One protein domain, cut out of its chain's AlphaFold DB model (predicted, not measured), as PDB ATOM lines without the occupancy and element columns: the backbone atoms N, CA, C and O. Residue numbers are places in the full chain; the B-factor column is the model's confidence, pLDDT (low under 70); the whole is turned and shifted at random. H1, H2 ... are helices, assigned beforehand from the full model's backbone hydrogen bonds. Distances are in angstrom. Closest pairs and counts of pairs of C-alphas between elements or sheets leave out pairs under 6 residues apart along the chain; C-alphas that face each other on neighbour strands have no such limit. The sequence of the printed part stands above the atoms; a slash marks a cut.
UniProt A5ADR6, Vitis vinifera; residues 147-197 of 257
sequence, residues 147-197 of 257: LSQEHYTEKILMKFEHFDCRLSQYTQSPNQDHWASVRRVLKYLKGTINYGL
ATOM      1  N   LEU A 147      35.024 185.180  -7.053       78.56
ATOM      2  CA  LEU A 147      34.802 183.738  -7.114       78.56
ATOM      3  C   LEU A 147      33.774 183.433  -8.205       78.56
ATOM      4  O   LEU A 147      32.616 183.834  -8.095       78.56
ATOM      5  N   SER A 148      34.171 182.686  -9.232       79.88
ATOM      6  CA  SER A 148      33.309 182.317 -10.361       79.88
ATOM      7  C   SER A 148      33.180 180.802 -10.514       79.88
ATOM      8  O   SER A 148      34.122 180.045 -10.277       79.88
ATOM      9  N   GLN A 149      32.002 180.353 -10.949       79.62
ATOM     10  CA  GLN A 149      31.725 178.965 -11.336       79.62
ATOM     11  C   GLN A 149      31.321 178.829 -12.806       79.62
ATOM     12  O   GLN A 149      30.704 177.834 -13.192       79.62
ATOM     13  N   GLU A 150      31.678 179.809 -13.630       83.50
ATOM     14  CA  GLU A 150      31.406 179.830 -15.070       83.50
ATOM     15  C   GLU A 150      31.773 178.491 -15.726       83.50
ATOM     16  O   GLU A 150      30.912 177.797 -16.259       83.50
ATOM     17  N   HIS A 151      33.011 178.031 -15.529       80.19
ATOM     18  CA  HIS A 151      33.505 176.787 -16.121       80.19
ATOM     19  C   HIS A 151      32.759 175.522 -15.649       80.19
ATOM     20  O   HIS A 151      32.593 174.554 -16.399       80.19
ATOM     21  N   TYR A 152      32.306 175.491 -14.393       78.31
ATOM     22  CA  TYR A 152      31.493 174.383 -13.887       78.31
ATOM     23  C   TYR A 152      30.090 174.404 -14.506       78.31
ATOM     24  O   TYR A 152      29.564 173.360 -14.900       78.31
ATOM     25  N   THR A 153      29.518 175.598 -14.649       79.06
ATOM     26  CA  THR A 153      28.211 175.824 -15.272       79.06
ATOM     27  C   THR A 153      28.234 175.435 -16.749       79.06
ATOM     28  O   THR A 153      27.364 174.683 -17.186       79.06
ATOM     29  N   GLU A 154      29.268 175.830 -17.493       84.25
ATOM     30  CA  GLU A 154      29.504 175.395 -18.876       84.25
ATOM     31  C   GLU A 154      29.568 173.875 -18.989       84.25
ATOM     32  O   GLU A 154      28.875 173.279 -19.812       84.25
ATOM     33  N   LYS A 155      30.338 173.217 -18.113       82.19
ATOM     34  CA  LYS A 155      30.432 171.751 -18.078       82.19
ATOM     35  C   LYS A 155      29.080 171.082 -17.836       82.19
ATOM     36  O   LYS A 155      28.828 170.021 -18.409       82.19
ATOM     37  N   ILE A 156      28.225 171.653 -16.985       80.94
ATOM     38  CA  ILE A 156      26.861 171.151 -16.773       80.94
ATOM     39  C   ILE A 156      26.029 171.338 -18.042       80.94
ATOM     40  O   ILE A 156      25.411 170.375 -18.494       80.94
ATOM     41  N   LEU A 157      26.029 172.538 -18.625       82.12
ATOM     42  CA  LEU A 157      25.251 172.849 -19.825       82.12
ATOM     43  C   LEU A 157      25.653 171.952 -21.003       82.12
ATOM     44  O   LEU A 157      24.785 171.306 -21.583       82.12
ATOM     45  N   MET A 158      26.955 171.806 -21.270       81.12
ATOM     46  CA  MET A 158      27.475 170.920 -22.319       81.12
ATOM     47  C   MET A 158      27.067 169.464 -22.090       81.12
ATOM     48  O   MET A 158      26.644 168.779 -23.019       81.12
ATOM     49  N   LYS A 159      27.156 168.972 -20.845       78.00
ATOM     50  CA  LYS A 159      26.673 167.626 -20.516       78.00
ATOM     51  C   LYS A 159      25.193 167.497 -20.864       78.00
ATOM     52  O   LYS A 159      24.842 166.552 -21.557       78.00
ATOM     53  N   PHE A 160      24.343 168.421 -20.425       73.44
ATOM     54  CA  PHE A 160      22.902 168.359 -20.692       73.44
ATOM     55  C   PHE A 160      22.555 168.434 -22.183       73.44
ATOM     56  O   PHE A 160      21.720 167.650 -22.628       73.44
ATOM     57  N   GLU A 161      23.225 169.290 -22.958       69.88
ATOM     58  CA  GLU A 161      23.055 169.362 -24.418       69.88
ATOM     59  C   GLU A 161      23.421 168.033 -25.104       69.88
ATOM     60  O   GLU A 161      22.741 167.604 -26.033       69.88
ATOM     61  N   HIS A 162      24.424 167.312 -24.593       62.88
ATOM     62  CA  HIS A 162      24.752 165.959 -25.054       62.88
ATOM     63  C   HIS A 162      23.836 164.854 -24.478       62.88
ATOM     64  O   HIS A 162      23.708 163.784 -25.081       62.88
ATOM     65  N   PHE A 163      23.212 165.070 -23.315       55.66
ATOM     66  CA  PHE A 163      22.415 164.076 -22.577       55.66
ATOM     67  C   PHE A 163      20.938 163.999 -22.984       55.66
ATOM     68  O   PHE A 163      20.293 163.012 -22.608       55.66
ATOM     69  N   ASP A 164      20.424 164.945 -23.780       54.50
ATOM     70  CA  ASP A 164      19.045 164.937 -24.318       54.50
ATOM     71  C   ASP A 164      18.708 163.615 -25.055       54.50
ATOM     72  O   ASP A 164      17.557 163.210 -25.177       54.50
ATOM     73  N   CYS A 165      19.735 162.851 -25.450       50.19
ATOM     74  CA  CYS A 165      19.589 161.565 -26.125       50.19
ATOM     75  C   CYS A 165      19.722 160.307 -25.226       50.19
ATOM     76  O   CYS A 165      19.426 159.212 -25.700       50.19
ATOM     77  N   ARG A 166      20.196 160.390 -23.964       46.34
ATOM     78  CA  ARG A 166      20.604 159.190 -23.176       46.34
ATOM     79  C   ARG A 166      19.961 158.997 -21.798       46.34
ATOM     80  O   ARG A 166      20.041 157.885 -21.284       46.34
ATOM     81  N   LEU A 167      19.344 160.007 -21.177       45.22
ATOM     82  CA  LEU A 167      18.688 159.859 -19.855       45.22
ATOM     83  C   LEU A 167      17.182 159.560 -19.939       45.22
ATOM     84  O   LEU A 167      16.581 159.134 -18.948       45.22
ATOM     85  N   SER A 168      16.591 159.696 -21.129       52.09
ATOM     86  CA  SER A 168      15.212 159.281 -21.423       52.09
ATOM     87  C   SER A 168      14.976 157.779 -21.214       52.09
ATOM     88  O   SER A 168      13.842 157.374 -20.989       52.09
ATOM     89  N   GLN A 169      16.035 156.961 -21.222       48.12
ATOM     90  CA  GLN A 169      15.940 155.504 -21.062       48.12
ATOM     91  C   GLN A 169      15.983 155.016 -19.598       48.12
ATOM     92  O   GLN A 169      15.638 153.867 -19.339       48.12
ATOM     93  N   TYR A 170      16.407 155.857 -18.640       51.25
ATOM     94  CA  TYR A 170      16.633 155.446 -17.238       51.25
ATOM     95  C   TYR A 170      15.764 156.182 -16.210       51.25
ATOM     96  O   TYR A 170      15.827 155.872 -15.022       51.25
ATOM     97  N   THR A 171      14.943 157.141 -16.643       56.50
ATOM     98  CA  THR A 171      14.031 157.873 -15.758       56.50
ATOM     99  C   THR A 171      12.626 157.321 -15.968       56.50
ATOM    100  O   THR A 171      12.121 157.380 -17.086       56.50
ATOM    101  N   GLN A 172      11.997 156.754 -14.934       57.12
ATOM    102  CA  GLN A 172      10.610 156.281 -15.016       57.12
ATOM    103  C   GLN A 172       9.704 157.457 -15.429       57.12
ATOM    104  O   GLN A 172       9.496 158.380 -14.647       57.12
ATOM    105  N   SER A 173       9.253 157.453 -16.690       55.16
ATOM    106  CA  SER A 173       8.258 158.357 -17.290       55.16
ATOM    107  C   SER A 173       8.290 159.822 -16.798       55.16
ATOM    108  O   SER A 173       7.401 160.238 -16.049       55.16
ATOM    109  N   PRO A 174       9.278 160.646 -17.196       63.03
ATOM    110  CA  PRO A 174       9.266 162.069 -16.867       63.03
ATOM    111  C   PRO A 174       8.067 162.779 -17.528       63.03
ATOM    112  O   PRO A 174       7.948 162.788 -18.751       63.03
ATOM    113  N   ASN A 175       7.185 163.384 -16.722       70.75
ATOM    114  CA  ASN A 175       6.052 164.182 -17.206       70.75
ATOM    115  C   ASN A 175       6.515 165.558 -17.746       70.75
ATOM    116  O   ASN A 175       7.627 166.016 -17.465       70.75
ATOM    117  N   GLN A 176       5.652 166.244 -18.499       73.06
ATOM    118  CA  GLN A 176       5.903 167.566 -19.083       73.06
ATOM    119  C   GLN A 176       6.325 168.608 -18.031       73.06
ATOM    120  O   GLN A 176       7.198 169.433 -18.311       73.06
ATOM    121  N   ASP A 177       5.798 168.510 -16.808       72.00
ATOM    122  CA  ASP A 177       6.132 169.399 -15.686       72.00
ATOM    123  C   ASP A 177       7.573 169.218 -15.186       72.00
ATOM    124  O   ASP A 177       8.265 170.195 -14.875       72.00
ATOM    125  N   HIS A 178       8.083 167.981 -15.180       72.75
ATOM    126  CA  HIS A 178       9.480 167.705 -14.835       72.75
ATOM    127  C   HIS A 178      10.420 168.317 -15.879       72.75
ATOM    128  O   HIS A 178      11.392 168.988 -15.531       72.75
ATOM    129  N   TRP A 179      10.090 168.178 -17.166       73.88
ATOM    130  CA  TRP A 179      10.858 168.793 -18.251       73.88
ATOM    131  C   TRP A 179      10.771 170.318 -18.265       73.88
ATOM    132  O   TRP A 179      11.740 170.981 -18.642       73.88
ATOM    133  N   ALA A 180       9.630 170.892 -17.883       74.06
ATOM    134  CA  ALA A 180       9.485 172.334 -17.713       74.06
ATOM    135  C   ALA A 180      10.383 172.844 -16.574       74.06
ATOM    136  O   ALA A 180      11.078 173.850 -16.741       74.06
ATOM    137  N   SER A 181      10.446 172.103 -15.466       71.19
ATOM    138  CA  SER A 181      11.302 172.409 -14.314       71.19
ATOM    139  C   SER A 181      12.790 172.325 -14.669       71.19
ATOM    140  O   SER A 181      13.530 173.280 -14.442       71.19
ATOM    141  N   VAL A 182      13.227 171.249 -15.332       77.88
ATOM    142  CA  VAL A 182      14.620 171.101 -15.794       77.88
ATOM    143  C   VAL A 182      14.996 172.213 -16.777       77.88
ATOM    144  O   VAL A 182      16.036 172.852 -16.620       77.88
ATOM    145  N   ARG A 183      14.131 172.520 -17.753       80.44
ATOM    146  CA  ARG A 183      14.368 173.624 -18.698       80.44
ATOM    147  C   ARG A 183      14.479 174.973 -17.998       80.44
ATOM    148  O   ARG A 183      15.276 175.806 -18.426       80.44
ATOM    149  N   ARG A 184      13.708 175.204 -16.935       78.06
ATOM    150  CA  ARG A 184      13.805 176.424 -16.127       78.06
ATOM    151  C   ARG A 184      15.163 176.527 -15.434       78.06
ATOM    152  O   ARG A 184      15.782 177.584 -15.522       78.06
ATOM    153  N   VAL A 185      15.646 175.442 -14.826       79.38
ATOM    154  CA  VAL A 185      16.971 175.398 -14.183       79.38
ATOM    155  C   VAL A 185      18.086 175.632 -15.204       79.38
ATOM    156  O   VAL A 185      18.955 176.468 -14.977       79.38
ATOM    157  N   LEU A 186      18.041 174.972 -16.364       81.19
ATOM    158  CA  LEU A 186      19.053 175.160 -17.413       81.19
ATOM    159  C   LEU A 186      19.054 176.588 -17.974       81.19
ATOM    160  O   LEU A 186      20.118 177.168 -18.179       81.19
ATOM    161  N   LYS A 187      17.873 177.190 -18.177       82.31
ATOM    162  CA  LYS A 187      17.758 178.605 -18.568       82.31
ATOM    163  C   LYS A 187      18.348 179.536 -17.514       82.31
ATOM    164  O   LYS A 187      19.013 180.498 -17.883       82.31
ATOM    165  N   TYR A 188      18.116 179.250 -16.232       78.75
ATOM    166  CA  TYR A 188      18.708 180.010 -15.136       78.75
ATOM    167  C   TYR A 188      20.232 179.912 -15.172       78.75
ATOM    168  O   TYR A 188      20.884 180.940 -15.293       78.75
ATOM    169  N   LEU A 189      20.787 178.694 -15.201       79.88
ATOM    170  CA  LEU A 189      22.233 178.464 -15.273       79.88
ATOM    171  C   LEU A 189      22.877 179.175 -16.469       79.88
ATOM    172  O   LEU A 189      23.906 179.823 -16.319       79.88
ATOM    173  N   LYS A 190      22.245 179.110 -17.646       83.06
ATOM    174  CA  LYS A 190      22.712 179.812 -18.847       83.06
ATOM    175  C   LYS A 190      22.647 181.335 -18.702       83.06
ATOM    176  O   LYS A 190      23.526 182.027 -19.200       83.06
ATOM    177  N   GLY A 191      21.621 181.858 -18.034       82.62
ATOM    178  CA  GLY A 191      21.478 183.288 -17.763       82.62
ATOM    179  C   GLY A 191      22.424 183.803 -16.678       82.62
ATOM    180  O   GLY A 191      22.810 184.966 -16.719       82.62
ATOM    181  N   THR A 192      22.824 182.946 -15.734       82.50
ATOM    182  CA  THR A 192      23.686 183.307 -14.601       82.50
ATOM    183  C   THR A 192      25.121 182.801 -14.730       82.50
ATOM    184  O   THR A 192      25.854 182.787 -13.748       82.50
ATOM    185  N   ILE A 193      25.541 182.373 -15.919       81.06
ATOM    186  CA  ILE A 193      26.856 181.754 -16.142       81.06
ATOM    187  C   ILE A 193      28.025 182.692 -15.803       81.06
ATOM    188  O   ILE A 193      29.011 182.256 -15.218       81.06
ATOM    189  N   ASN A 194      27.863 183.988 -16.083       81.94
ATOM    190  CA  ASN A 194      28.874 185.022 -15.840       81.94
ATOM    191  C   ASN A 194      28.795 185.625 -14.429       81.94
ATOM    192  O   ASN A 194      29.460 186.621 -14.144       81.94
ATOM    193  N   TYR A 195      27.939 185.086 -13.560       80.06
ATOM    194  CA  TYR A 195      27.762 185.614 -12.215       80.06
ATOM    195  C   TYR A 195      28.819 185.009 -11.292       80.06
ATOM    196  O   TYR A 195      29.102 183.810 -11.328       80.06
ATOM    197  N   GLY A 196      29.385 185.858 -10.441       77.44
ATOM    198  CA  GLY A 196      30.370 185.491  -9.434       77.44
ATOM    199  C   GLY A 196      30.117 186.231  -8.127       77.44
ATOM    200  O   GLY A 196      29.311 187.161  -8.068       77.44
ATOM    201  N   LEU A 197      30.795 185.790  -7.075       78.50
ATOM    202  CA  LEU A 197      30.799 186.448  -5.772       78.50
ATOM    203  C   LEU A 197      32.015 187.373  -5.709       78.50
ATOM    204  O   LEU A 197      33.145 186.897  -5.821       78.50
TER     205      LEU A 197
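Overview. This is residues 147 to 197 of the 257 residues of a protein of Vitis vinifera (UniProt A5ADR6). A loose, elongated helical hairpin: H2, the longest helix, and H1 run opposite ways, joined by a long loop at one end, while the two printed ends pair briefly at the other. The helices meet over a part of each, and residues 162 to 185 stand free. The 51 printed residues hold H1 then H2, with no named strand, class all helix; the radius of gyration of the C-alphas is 12.7 A and the spans are 38 by 19 by 12 A.

Arrangement. H2, residues 176 to 191, touches H1, residues 150 to 163, with residues 186 to 190 alone, and H1 touches it with residues 153 to 157 alone. The closest C-alphas, of Thr 153 and Leu 189, are 6.5 A apart. Their tilt of 34 degrees is shallow, only just short of steep. Residues 147 to 148 pair antiparallel with residues 196 to 197. In H1 and H2 every O i to N i+4 pair is within hydrogen-bond range.

Along the chain. H2 is 22.2 A long, ending at C-alpha 191 (21.478, 183.288, -17.763). H1 is 19.6 A long, beginning at C-alpha 150 (31.406, 179.830, -15.070).

Size, cuts and confidence. The C-alphas farthest apart, of Leu 147 and Ser 173, are 38.1 A apart. The printed part has no cut. The link from H1 to H2, residues 164 to 175, is long. Residues 161 to 174 have pLDDT under 70.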